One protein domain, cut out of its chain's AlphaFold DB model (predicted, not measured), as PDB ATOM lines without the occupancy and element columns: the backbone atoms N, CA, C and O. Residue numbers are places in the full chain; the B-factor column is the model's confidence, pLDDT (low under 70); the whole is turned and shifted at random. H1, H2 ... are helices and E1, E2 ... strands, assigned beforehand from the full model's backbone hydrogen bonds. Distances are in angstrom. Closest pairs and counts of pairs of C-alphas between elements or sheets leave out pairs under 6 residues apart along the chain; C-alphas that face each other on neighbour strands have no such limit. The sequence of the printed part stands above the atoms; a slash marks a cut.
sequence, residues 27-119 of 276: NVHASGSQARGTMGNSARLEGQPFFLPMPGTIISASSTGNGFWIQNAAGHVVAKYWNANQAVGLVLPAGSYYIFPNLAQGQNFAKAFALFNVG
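Overview. This is residues 27 to 119 of the 276 residues of an uncharacterized protein of Synergistetes bacterium (UniProt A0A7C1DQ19). A long, strongly twisted sheet, E2-E1-E8-E4, makes a wall; a second strongly twisted sheet, E3-E7-E5-E6, packs on it through E7 and leads away to E6, clear of the wall. The short helix H1 sits over E4. The printed part has 93 residues, with eight strands and one helix in the order E1 to E6, H1, E7, E8; both sheets are antiparallel. It is mostly strand and compact, with a radius of gyration of the C-alphas of 13.0 A, yet elongated, spanning 45 by 25 by 18 A.

Along the chain. E1, residues 27 to 35, runs 27.3 A from C-alpha 27 at (-29.373, 11.736, 25.122). E8, 109 to 118, runs 29.7 A to C-alpha 118 at (-32.253, 9.055, 29.763). E2 is 44 to 47; E4, 56 to 63, is 19.4 A long and bends by 64 degrees at residue 59. E3 is 50 to 52, E5 68 to 72, E6 77 to 81, H1 84 to 87; E7, 95 to 101, is 20.0 A long.

Arrangement. E1 and E8 are antiparallel at 165 degrees, with N 30 and O 114 2.8 A apart. E1 and E2 form a hairpin, with N 33 and O 46 at 2.7 A; E8 and E4 have N 59 and O 115 at 2.8 A. The closest C-alphas of E1 and E7 are Gly 32 and Phe 100, 4.9 A. E7 pairs with E3, N 52 and O 95 at 2.9 A, and with E5, N 69 and O 100 at 2.8 A. E5 and E6 form a hairpin, N 70 and O 79 at 2.8 A. E6, H1, E7 make a split strand-helix-strand unit, two same-way strands with E5 between them, its crossover right-handed. H1 is over E4 at a height over the sheet of 6.3 A, and only grazes the other sheet; it is too short for an O i to N i+4 pair.

Size, cuts and confidence. The farthest C-alphas, Met 39 and Gly 119, are 46.0 A apart. The printed part has no cut and no long link. Residues 87, 89 and 119 have pLDDT under 70; the printed part's mean is 84.5.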
ATOM      1  N   ASN A  27     -29.845  10.417  24.736       81.94
ATOM      2  CA  ASN A  27     -29.373  11.736  25.122       81.94
ATOM      3  C   ASN A  27     -30.431  12.794  24.788       81.94
ATOM      4  O   ASN A  27     -30.838  12.924  23.634       81.94
ATOM      5  N   VAL A  28     -30.852  13.577  25.783       85.50
ATOM      6  CA  VAL A  28     -31.768  14.712  25.606       85.50
ATOM      7  C   VAL A  28     -30.998  16.016  25.786       85.50
ATOM      8  O   VAL A  28     -30.367  16.246  26.815       85.50
ATOM      9  N   HIS A  29     -31.051  16.884  24.778       88.12
ATOM     10  CA  HIS A  29     -30.394  18.188  24.798       88.12
ATOM     11  C   HIS A  29     -31.361  19.268  25.288       88.12
ATOM     12  O   HIS A  29     -32.452  19.426  24.747       88.12
ATOM     13  N   ALA A  30     -30.930  20.052  26.270       88.25
ATOM     14  CA  ALA A  30     -31.638  21.220  26.771       88.25
ATOM     15  C   ALA A  30     -30.823  22.486  26.499       88.25
ATOM     16  O   ALA A  30     -29.600  22.499  26.673       88.25
ATOM     17  N   SER A  31     -31.493  23.568  26.099       87.81
ATOM     18  CA  SER A  31     -30.843  24.866  25.909       87.81
ATOM     19  C   SER A  31     -31.765  26.044  26.205       87.81
ATOM     20  O   SER A  31     -32.989  25.954  26.072       87.81
ATOM     21  N   GLY A  32     -31.157  27.159  26.598       91.25
ATOM     22  CA  GLY A  32     -31.857  28.414  26.825       91.25
ATOM     23  C   GLY A  32     -30.926  29.613  26.769       91.25
ATOM     24  O   GLY A  32     -29.701  29.484  26.832       91.25
ATOM     25  N   SER A  33     -31.511  30.797  26.644       90.25
ATOM     26  CA  SER A  33     -30.811  32.069  26.579       90.25
ATOM     27  C   SER A  33     -31.518  33.161  27.377       90.25
ATOM     28  O   SER A  33     -32.726  33.114  27.624       90.25
ATOM     29  N   GLN A  34     -30.735  34.148  27.800       91.44
ATOM     30  CA  GLN A  34     -31.218  35.350  28.461       91.44
ATOM     31  C   GLN A  34     -30.529  36.566  27.846       91.44
ATOM     32  O   GLN A  34     -29.306  36.579  27.713       91.44
ATOM     33  N   ALA A  35     -31.301  37.601  27.524       90.31
ATOM     34  CA  ALA A  35     -30.796  38.913  27.135       90.31
ATOM     35  C   ALA A  35     -31.144  39.949  28.209       90.31
ATOM     36  O   ALA A  35     -32.266  39.976  28.728       90.31
ATOM     37  N   ARG A  36     -30.176  40.807  28.550       88.06
ATOM     38  CA  ARG A  36     -30.381  41.913  29.491       88.06
ATOM     39  C   ARG A  36     -31.395  42.893  28.904       88.06
ATOM     40  O   ARG A  36     -31.316  43.238  27.728       88.06
ATOM     41  N   GLY A  37     -32.312  43.366  29.743       85.00
ATOM     42  CA  GLY A  37     -33.180  44.482  29.387       85.00
ATOM     43  C   GLY A  37     -32.373  45.767  29.199       85.00
ATOM     44  O   GLY A  37     -31.399  46.013  29.911       85.00
ATOM     45  N   THR A  38     -32.773  46.589  28.241       84.00
ATOM     46  CA  THR A  38     -32.240  47.944  28.068       84.00
ATOM     47  C   THR A  38     -33.234  48.959  28.618       84.00
ATOM     48  O   THR A  38     -34.351  48.613  28.999       84.00
ATOM     49  N   MET A  39     -32.846  50.231  28.701       78.62
ATOM     50  CA  MET A  39     -33.784  51.280  29.093       78.62
ATOM     51  C   MET A  39     -35.002  51.255  28.154       78.62
ATOM     52  O   MET A  39     -34.851  51.358  26.940       78.62
ATOM     53  N   GLY A  40     -36.195  51.055  28.720       79.12
ATOM     54  CA  GLY A  40     -37.445  50.915  27.965       79.12
ATOM     55  C   GLY A  40     -37.794  49.496  27.493       79.12
ATOM     56  O   GLY A  40     -38.885  49.315  26.968       79.12
ATOM     57  N   ASN A  41     -36.941  48.485  27.712       78.12
ATOM     58  CA  ASN A  41     -37.213  47.090  27.343       78.12
ATOM     59  C   ASN A  41     -36.906  46.123  28.494       78.12
ATOM     60  O   ASN A  41     -35.799  46.101  29.033       78.12
ATOM     61  N   SER A  42     -37.865  45.262  28.830       82.56
ATOM     62  CA  SER A  42     -37.671  44.194  29.816       82.56
ATOM     63  C   SER A  42     -36.617  43.176  29.364       82.56
ATOM     64  O   SER A  42     -36.363  42.997  28.173       82.56
ATOM     65  N   ALA A  43     -36.011  42.476  30.326       80.06
ATOM     66  CA  ALA A  43     -35.145  41.341  30.024       80.06
ATOM     67  C   ALA A  43     -35.927  40.245  29.282       80.06
ATOM     68  O   ALA A  43     -37.086  39.977  29.605       80.06
ATOM     69  N   ARG A  44     -35.282  39.598  28.308       86.56
ATOM     70  CA  ARG A  44     -35.885  38.526  27.503       86.56
ATOM     71  C   ARG A  44     -35.310  37.183  27.927       86.56
ATOM     72  O   ARG A  44     -34.090  37.032  27.994       86.56
ATOM     73  N   LEU A  45     -36.189  36.226  28.207       88.19
ATOM     74  CA  LEU A  45     -35.851  34.841  28.527       88.19
ATOM     75  C   LEU A  45     -36.397  33.936  27.429       88.19
ATOM     76  O   LEU A  45     -37.576  34.019  27.093       88.19
ATOM     77  N   GLU A  46     -35.550  33.069  26.887       84.69
ATOM     78  CA  GLU A  46     -35.933  32.101  25.862       84.69
ATOM     79  C   GLU A  46     -35.411  30.725  26.253       84.69
ATOM     80  O   GLU A  46     -34.204  30.513  26.301       84.69
ATOM     81  N   GLY A  47     -36.304  29.782  26.528       79.81
ATOM     82  CA  GLY A  47     -35.951  28.392  26.804       79.81
ATOM     83  C   GLY A  47     -36.615  27.500  25.771       79.81
ATOM     84  O   GLY A  47     -37.817  27.636  25.541       79.81
ATOM     85  N   GLN A  48     -35.857  26.594  25.153       80.19
ATOM     86  CA  GLN A  48     -36.464  25.547  24.335       80.19
ATOM     87  C   GLN A  48     -37.008  24.465  25.276       80.19
ATOM     88  O   GLN A  48     -36.241  23.971  26.112       80.19
ATOM     89  N   PRO A  49     -38.305  24.111  25.196       88.06
ATOM     90  CA  PRO A  49     -38.843  23.037  26.013       88.06
ATOM     91  C   PRO A  49     -38.148  21.725  25.651       88.06
ATOM     92  O   PRO A  49     -37.954  21.420  24.474       88.06
ATOM     93  N   PHE A  50     -37.810  20.931  26.660       85.25
ATOM     94  CA  PHE A  50     -37.326  19.566  26.474       85.25
ATOM     95  C   PHE A  50     -38.163  18.593  27.302       85.25
ATOM     96  O   PHE A  50     -38.713  18.952  28.346       85.25
ATOM     97  N   PHE A  51     -38.272  17.359  26.814       83.94
ATOM     98  CA  PHE A  51     -39.081  16.309  27.422       83.94
ATOM     99  C   PHE A  51     -38.206  15.128  27.830       83.94
ATOM    100  O   PHE A  51     -37.413  14.628  27.033       83.94
ATOM    101  N   LEU A  52     -38.374  14.679  29.071       82.88
ATOM    102  CA  LEU A  52     -37.765  13.468  29.603       82.88
ATOM    103  C   LEU A  52     -38.839  12.365  29.653       82.88
ATOM    104  O   LEU A  52     -39.741  12.459  30.487       82.88
ATOM    105  N   PRO A  53     -38.783  11.327  28.795       76.06
ATOM    106  CA  PRO A  53     -39.772  10.239  28.792       76.06
ATOM    107  C   PRO A  53     -39.700   9.334  30.035       76.06
ATOM    108  O   PRO A  53     -40.642   8.609  30.338       76.06
ATOM    109  N   MET A  54     -38.585   9.379  30.759       78.19
ATOM    110  CA  MET A  54     -38.306   8.684  32.018       78.19
ATOM    111  C   MET A  54     -37.297   9.533  32.814       78.19
ATOM    112  O   MET A  54     -36.836  10.545  32.275       78.19
ATOM    113  N   PRO A  55     -36.939   9.188  34.067       82.19
ATOM    114  CA  PRO A  55     -35.942   9.954  34.801       82.19
ATOM    115  C   PRO A  55     -34.635  10.131  34.013       82.19
ATOM    116  O   PRO A  55     -34.119   9.176  33.427       82.19
ATOM    117  N   GLY A  56     -34.119  11.359  33.983       80.69
ATOM    118  CA  GLY A  56     -32.922  11.735  33.235       80.69
ATOM    119  C   GLY A  56     -31.875  12.372  34.138       80.69
ATOM    120  O   GLY A  56     -32.211  13.198  34.983       80.69
ATOM    121  N   THR A  57     -30.606  12.011  33.945       83.06
ATOM    122  CA  THR A  57     -29.472  12.574  34.698       83.06
ATOM    123  C   THR A  57     -28.739  13.593  33.842       83.06
ATOM    124  O   THR A  57     -28.419  13.279  32.700       83.06
ATOM    125  N   ILE A  58     -28.421  14.780  34.359       82.50
ATOM    126  CA  ILE A  58     -27.533  15.722  33.660       82.50
ATOM    127  C   ILE A  58     -26.118  15.149  33.636       82.50
ATOM    128  O   ILE A  58     -25.548  14.839  34.675       82.50
ATOM    129  N   ILE A  59     -25.527  15.052  32.455       74.94
ATOM    130  CA  ILE A  59     -24.220  14.416  32.229       74.94
ATOM    131  C   ILE A  59     -23.168  15.388  31.707       74.94
ATOM    132  O   ILE A  59     -21.971  15.146  31.798       74.94
ATOM    133  N   SER A  60     -23.622  16.520  31.184       73.69
ATOM    134  CA  SER A  60     -22.788  17.658  30.841       73.69
ATOM    135  C   SER A  60     -23.641  18.908  30.930       73.69
ATOM    136  O   SER A  60     -24.825  18.879  30.588       73.69
ATOM    137  N   ALA A  61     -23.059  20.002  31.397       82.12
ATOM    138  CA  ALA A  61     -23.727  21.286  31.409       82.12
ATOM    139  C   ALA A  61     -22.721  22.418  31.218       82.12
ATOM    140  O   ALA A  61     -21.575  22.334  31.647       82.12
ATOM    141  N   SER A  62     -23.154  23.492  30.568       78.94
ATOM    142  CA  SER A  62     -22.354  24.703  30.387       78.94
ATOM    143  C   SER A  62     -23.240  25.941  30.443       78.94
ATOM    144  O   SER A  62     -24.438  25.890  30.162       78.94
ATOM    145  N   SER A  63     -22.653  27.067  30.832       90.31
ATOM    146  CA  SER A  63     -23.304  28.372  30.778       90.31
ATOM    147  C   SER A  63     -22.268  29.434  30.459       90.31
ATOM    148  O   SER A  63     -21.145  29.371  30.955       90.31
ATOM    149  N   THR A  64     -22.638  30.417  29.641       85.88
ATOM    150  CA  THR A  64     -21.807  31.607  29.412       85.88
ATOM    151  C   THR A  64     -22.021  32.677  30.488       85.88
ATOM    152  O   THR A  64     -21.340  33.697  30.459       85.88
ATOM    153  N   GLY A  65     -22.977  32.475  31.405       89.19
ATOM    154  CA  GLY A  65     -23.250  33.339  32.556       89.19
ATOM    155  C   GLY A  65     -22.966  32.651  33.900       89.19
ATOM    156  O   GLY A  65     -22.205  31.689  33.974       89.19
ATOM    157  N   ASN A  66     -23.612  33.113  34.974       90.88
ATOM    158  CA  ASN A  66     -23.441  32.598  36.343       90.88
ATOM    159  C   ASN A  66     -24.294  31.341  36.597       90.88
ATOM    160  O   ASN A  66     -25.179  31.316  37.458       90.88
ATOM    161  N   GLY A  67     -24.074  30.300  35.794       91.06
ATOM    162  CA  GLY A  67     -24.854  29.062  35.842       91.06
ATOM    163  C   GLY A  67     -26.238  29.210  35.205       91.06
ATOM    164  O   GLY A  67     -26.395  29.926  34.211       91.06
ATOM    165  N   PHE A  68     -27.227  28.488  35.730       94.06
ATOM    166  CA  PHE A  68     -28.581  28.412  35.176       94.06
ATOM    167  C   PHE A  68     -29.592  27.893  36.205       94.06
ATOM    168  O   PHE A  68     -29.226  27.413  37.280       94.06
ATOM    169  N   TRP A  69     -30.876  27.960  35.875       95.44
ATOM    170  CA  TRP A  69     -31.937  27.267  36.598       95.44
ATOM    171  C   TRP A  69     -32.808  26.452  35.646       95.44
ATOM    172  O   TRP A  69     -32.813  26.678  34.434       95.44
ATOM    173  N   ILE A  70     -33.532  25.490  36.210       95.81
ATOM    174  CA  ILE A  70     -34.465  24.622  35.496       95.81
ATOM    175  C   ILE A  70     -35.867  24.893  36.024       95.81
ATOM    176  O   ILE A  70     -36.073  24.951  37.240       95.81
ATOM    177  N   GLN A  71     -36.826  25.047  35.117       93.75
ATOM    178  CA  GLN A  71     -38.250  25.139  35.432       93.75
ATOM    179  C   GLN A  71     -38.999  23.940  34.867       93.75
ATOM    180  O   GLN A  71     -38.640  23.430  33.810       93.75
ATOM    181  N   ASN A  72     -40.048  23.500  35.556       87.56
ATOM    182  CA  ASN A  72     -41.007  22.556  34.986       87.56
ATOM    183  C   ASN A  72     -42.040  23.284  34.102       87.56
ATOM    184  O   ASN A  72     -42.088  24.515  34.063       87.56
ATOM    185  N   ALA A  73     -42.903  22.531  33.418       81.38
ATOM    186  CA  ALA A  73     -43.965  23.091  32.575       81.38
ATOM    187  C   ALA A  73     -44.976  23.993  33.313       81.38
ATOM    188  O   ALA A  73     -45.628  24.814  32.677       81.38
ATOM    189  N   ALA A  74     -45.092  23.871  34.639       80.81
ATOM    190  CA  ALA A  74     -45.925  24.748  35.464       80.81
ATOM    191  C   ALA A  74     -45.232  26.081  35.823       80.81
ATOM    192  O   ALA A  74     -45.816  26.911  36.515       80.81
ATOM    193  N   GLY A  75     -43.985  26.294  35.385       83.81
ATOM    194  CA  GLY A  75     -43.200  27.498  35.669       83.81
ATOM    195  C   GLY A  75     -42.481  27.482  37.023       83.81
ATOM    196  O   GLY A  75     -41.839  28.468  37.387       83.81
ATOM    197  N   HIS A  76     -42.540  26.382  37.779       86.56
ATOM    198  CA  HIS A  76     -41.844  26.268  39.062       86.56
ATOM    199  C   HIS A  76     -40.364  25.958  38.852       86.56
ATOM    200  O   HIS A  76     -40.015  25.044  38.104       86.56
ATOM    201  N   VAL A  77     -39.490  26.685  39.555       90.44
ATOM    202  CA  VAL A  77     -38.049  26.407  39.574       90.44
ATOM    203  C   VAL A  77     -37.796  25.140  40.388       90.44
ATOM    204  O   VAL A  77     -38.068  25.113  41.584       90.44
ATOM    205  N   VAL A  78     -37.260  24.106  39.740       86.88
ATOM    206  CA  VAL A  78     -36.976  22.802  40.368       86.88
ATOM    207  C   VAL A  78     -35.507  22.634  40.747       86.88
ATOM    208  O   VAL A  78     -35.188  21.865  41.646       86.88
ATOM    209  N   ALA A  79     -34.605  23.366  40.090       86.00
ATOM    210  CA  ALA A  79     -33.182  23.376  40.406       86.00
ATOM    211  C   ALA A  79     -32.544  24.704  39.986       86.00
ATOM    212  O   ALA A  79     -32.955  25.308  38.992       86.00
ATOM    213  N   LYS A  80     -31.526  25.157  40.722       91.38
ATOM    214  CA  LYS A  80     -30.766  26.372  40.414       91.38
ATOM    215  C   LYS A  80     -29.301  26.192  40.781       91.38
ATOM    216  O   LYS A  80     -28.988  25.773  41.891       91.38
ATOM    217  N   TYR A  81     -28.427  26.589  39.866       87.00
ATOM    218  CA  TYR A  81     -26.983  26.475  39.999       87.00
ATOM    219  C   TYR A  81     -26.315  27.796  39.643       87.00
ATOM    220  O   TYR A  81     -26.655  28.433  38.646       87.00
ATOM    221  N   TRP A  82     -25.339  28.195  40.454       85.44
ATOM    222  CA  TRP A  82     -24.534  29.399  40.223       85.44
ATOM    223  C   TRP A  82     -23.284  29.112  39.382       85.44
ATOM    224  O   TRP A  82     -22.649  30.028  38.869       85.44
ATOM    225  N   ASN A  83     -22.970  27.830  39.190       78.50
ATOM    226  CA  ASN A  83     -21.990  27.325  38.240       78.50
ATOM    227  C   ASN A  83     -22.604  26.127  37.499       78.50
ATOM    228  O   ASN A  83     -23.146  25.225  38.132       78.50
ATOM    229  N   ALA A  84     -22.529  26.111  36.165       73.81
ATOM    230  CA  ALA A  84     -23.168  25.079  35.348       73.81
ATOM    231  C   ALA A  84     -22.677  23.657  35.668       73.81
ATOM    232  O   ALA A  84     -23.481  22.729  35.682       73.81
ATOM    233  N   ASN A  85     -21.395  23.488  36.006       75.56
ATOM    234  CA  ASN A  85     -20.821  22.176  36.310       75.56
ATOM    235  C   ASN A  85     -21.412  21.551  37.584       75.56
ATOM    236  O   ASN A  85     -21.406  20.333  37.718       75.56
ATOM    237  N   GLN A  86     -21.975  22.357  38.493       73.06
ATOM    238  CA  GLN A  86     -22.653  21.860  39.698       73.06
ATOM    239  C   GLN A  86     -23.961  21.122  39.386       73.06
ATOM    240  O   GLN A  86     -24.496  20.438  40.253       73.06
ATOM    241  N   ALA A  87     -24.493  21.286  38.173       68.69
ATOM    242  CA  ALA A  87     -25.718  20.625  37.750       68.69
ATOM    243  C   ALA A  87     -25.495  19.185  37.277       68.69
ATOM    244  O   ALA A  87     -26.458  18.427  37.189       68.69
ATOM    245  N   VAL A  88     -24.252  18.803  36.954       74.81
ATOM    246  CA  VAL A  88     -23.929  17.439  36.518       74.81
ATOM    247  C   VAL A  88     -24.241  16.461  37.653       74.81
ATOM    248  O   VAL A  88     -23.844  16.667  38.797       74.81
ATOM    249  N   GLY A  89     -24.990  15.409  37.330       67.62
ATOM    250  CA  GLY A  89     -25.511  14.422  38.271       67.62
ATOM    251  C   GLY A  89     -26.909  14.723  38.814       67.62
ATOM    252  O   GLY A  89     -27.476  13.869  39.491       67.62
ATOM    253  N   LEU A  90     -27.507  15.884  38.510       79.62
ATOM    254  CA  LEU A  90     -28.915  16.123  38.837       79.62
ATOM    255  C   LEU A  90     -29.795  15.111  38.099       79.62
ATOM    256  O   LEU A  90     -29.759  15.050  36.869       79.62
ATOM    257  N   VAL A  91     -30.634  14.400  38.847       81.50
ATOM    258  CA  VAL A  91     -31.686  13.546  38.296       81.50
ATOM    259  C   VAL A  91     -33.007  14.303  38.322       81.50
ATOM    260  O   VAL A  91     -33.439  14.778  39.372       81.50
ATOM    261  N   LEU A  92     -33.661  14.397  37.169       80.19
ATOM    262  CA  LEU A  92     -35.024  14.902  37.054       80.19
ATOM    263  C   LEU A  92     -35.976  13.750  36.736       80.19
ATOM    264  O   LEU A  92     -35.624  12.897  35.919       80.19
ATOM    265  N   PRO A  93     -37.181  13.709  37.334       80.19
ATOM    266  CA  PRO A  93     -38.198  12.742  36.947       80.19
ATOM    267  C   PRO A  93     -38.682  12.998  35.512       80.19
ATOM    268  O   PRO A  93     -38.443  14.064  34.938       80.19
ATOM    269  N   ALA A  94     -39.398  12.023  34.949       81.50
ATOM    270  CA  ALA A  94     -40.049  12.174  33.652       81.50
ATOM    271  C   ALA A  94     -40.937  13.432  33.626       81.50
ATOM    272  O   ALA A  94     -41.636  13.720  34.600       81.50
ATOM    273  N   GLY A  95     -40.915  14.181  32.526       80.75
ATOM    274  CA  GLY A  95     -41.690  15.412  32.400       80.75
ATOM    275  C   GLY A  95     -41.105  16.429  31.427       80.75
ATOM    276  O   GLY A  95     -40.080  16.193  30.788       80.75
ATOM    277  N   SER A  96     -41.786  17.571  31.324       85.00
ATOM    278  CA  SER A  96     -41.401  18.691  30.460       85.00
ATOM    279  C   SER A  96     -40.760  19.816  31.264       85.00
ATOM    280  O   SER A  96     -41.290  20.235  32.300       85.00
ATOM    281  N   TYR A  97     -39.646  20.333  30.752       94.25
ATOM    282  CA  TYR A  97     -38.804  21.301  31.443       94.25
ATOM    283  C   TYR A  97     -38.263  22.380  30.504       94.25
ATOM    284  O   TYR A  97     -38.251  22.235  29.281       94.25
ATOM    285  N   TYR A  98     -37.754  23.447  31.114       94.12
ATOM    286  CA  TYR A  98     -37.023  24.536  30.481       94.12
ATOM    287  C   TYR A  98     -35.732  24.792  31.253       94.12
ATOM    288  O   TYR A  98     -35.707  24.669  32.478       94.12
ATOM    289  N   ILE A  99     -34.674  25.197  30.554       93.88
ATOM    290  CA  ILE A  99     -33.426  25.671  31.160       93.88
ATOM    291  C   ILE A  99     -33.238  27.149  30.827       93.88
ATOM    292  O   ILE A  99     -33.475  27.569  29.697       93.88
ATOM    293  N   PHE A 100     -32.791  27.935  31.802       93.06
ATOM    294  CA  PHE A 100     -32.550  29.365  31.626       93.06
ATOM    295  C   PHE A 100     -31.225  29.768  32.280       93.06
ATOM    296  O   PHE A 100     -31.012  29.458  33.455       93.06
ATOM    297  N   PRO A 101     -30.310  30.440  31.559       93.06
ATOM    298  CA  PRO A 101     -29.044  30.886  32.132       93.06
ATOM    299  C   PRO A 101     -29.259  32.028  33.121       93.06
ATOM    300  O   PRO A 101     -30.123  32.870  32.906       93.06
ATOM    301  N   ASN A 102     -28.408  32.118  34.145       89.50
ATOM    302  CA  ASN A 102     -28.286  33.341  34.937       89.50
ATOM    303  C   ASN A 102     -27.313  34.294  34.244       89.50
ATOM    304  O   ASN A 102     -26.138  33.973  34.065       89.50
ATOM    305  N   LEU A 103     -27.769  35.493  33.912       88.12
ATOM    306  CA  LEU A 103     -26.902  36.539  33.382       88.12
ATOM    307  C   LEU A 103     -25.881  37.015  34.436       88.12
ATOM    308  O   LEU A 103     -26.267  37.357  35.556       88.12
ATOM    309  N   ALA A 104     -24.588  37.075  34.097       87.06
ATOM    310  CA  ALA A 104     -23.585  37.624  35.013       87.06
ATOM    311  C   ALA A 104     -23.639  39.164  35.067       87.06
ATOM    312  O   ALA A 104     -24.203  39.832  34.189       87.06
ATOM    313  N   GLN A 105     -23.036  39.756  36.100       86.00
ATOM    314  CA  GLN A 105     -22.923  41.212  36.202       86.00
ATOM    315  C   GLN A 105     -22.164  41.769  34.985       86.00
ATOM    316  O   GLN A 105     -21.140  41.231  34.581       86.00
ATOM    317  N   GLY A 106     -22.700  42.825  34.366       86.69
ATOM    318  CA  GLY A 106     -22.102  43.464  33.188       86.69
ATOM    319  C   GLY A 106     -22.284  42.725  31.855       86.69
ATOM    320  O   GLY A 106     -22.087  43.333  30.809       86.69
ATOM    321  N   GLN A 107     -22.723  41.461  31.841       89.06
ATOM    322  CA  GLN A 107     -23.047  40.772  30.583       89.06
ATOM    323  C   GLN A 107     -24.330  41.332  29.970       89.06
ATOM    324  O   GLN A 107     -25.201  41.776  30.707       89.06
ATOM    325  N   ASN A 108     -24.476  41.283  28.646       90.44
ATOM    326  CA  ASN A 108     -25.727  41.643  27.960       90.44
ATOM    327  C   ASN A 108     -26.515  40.419  27.488       90.44
ATOM    328  O   ASN A 108     -27.695  40.528  27.164       90.44
ATOM    329  N   PHE A 109     -25.872  39.254  27.463       92.38
ATOM    330  CA  PHE A 109     -26.448  38.030  26.944       92.38
ATOM    331  C   PHE A 109     -25.789  36.810  27.592       92.38
ATOM    332  O   PHE A 109     -24.583  36.823  27.839       92.38
ATOM    333  N   ALA A 110     -26.571  35.763  27.842       88.44
ATOM    334  CA  ALA A 110     -26.084  34.482  28.328       88.44
ATOM    335  C   ALA A 110     -26.811  33.311  27.651       88.44
ATOM    336  O   ALA A 110     -27.978  33.431  27.275       88.44
ATOM    337  N   LYS A 111     -26.129  32.170  27.528       87.94
ATOM    338  CA  LYS A 111     -26.681  30.880  27.082       87.94
ATOM    339  C   LYS A 111     -26.379  29.802  28.110       87.94
ATOM    340  O   LYS A 111     -25.314  29.839  28.718       87.94
ATOM    341  N   ALA A 112     -27.284  28.843  28.258       85.81
ATOM    342  CA  ALA A 112     -27.072  27.621  29.023       85.81
ATOM    343  C   ALA A 112     -27.396  26.396  28.170       85.81
ATOM    344  O   ALA A 112     -28.329  26.422  27.365       85.81
ATOM    345  N   PHE A 113     -26.634  25.330  28.390       88.94
ATOM    346  CA  PHE A 113     -26.824  24.026  27.771       88.94
ATOM    347  C   PHE A 113     -26.722  22.943  28.839       88.94
ATOM    348  O   PHE A 113     -25.852  23.016  29.706       88.94
ATOM    349  N   ALA A 114     -27.571  21.926  28.748       81.94
ATOM    350  CA  ALA A 114     -27.446  20.703  29.529       81.94
ATOM    351  C   ALA A 114     -27.738  19.493  28.641       81.94
ATOM    352  O   ALA A 114     -28.630  19.528  27.795       81.94
ATOM    353  N   LEU A 115     -26.969  18.430  28.829       82.38
ATOM    354  CA  LEU A 115     -27.183  17.135  28.207       82.38
ATOM    355  C   LEU A 115     -27.679  16.179  29.283       82.38
ATOM    356  O   LEU A 115     -27.031  16.048  30.320       82.38
ATOM    357  N   PHE A 116     -28.804  15.523  29.035       86.94
ATOM    358  CA  PHE A 116     -29.367  14.507  29.911       86.94
ATOM    359  C   PHE A 116     -29.135  13.130  29.312       86.94
ATOM    360  O   PHE A 116     -29.397  12.943  28.130       86.94
ATOM    361  N   ASN A 117     -28.719  12.168  30.127       82.38
ATOM    362  CA  ASN A 117     -28.832  10.759  29.789       82.38
ATOM    363  C   ASN A 117     -30.139  10.210  30.357       82.38
ATOM    364  O   ASN A 117     -30.417  10.359  31.550       82.38
ATOM    365  N   VAL A 118     -30.930   9.594  29.492       77.69
ATOM    366  CA  VAL A 118     -32.253   9.055  29.763       77.69
ATOM    367  C   VAL A 118     -32.199   7.559  29.476       77.69
ATOM    368  O   VAL A 118     -31.949   7.147  28.348       77.69
ATOM    369  N   GLY A 119     -32.384   6.734  30.504       58.25
ATOM    370  CA  GLY A 119     -32.356   5.274  30.353       58.25
ATOM    371  C   GLY A 119     -30.963   4.641  30.204       58.25
ATOM    372  O   GLY A 119     -30.879   3.440  29.971       58.25
TER     373      GLY A 119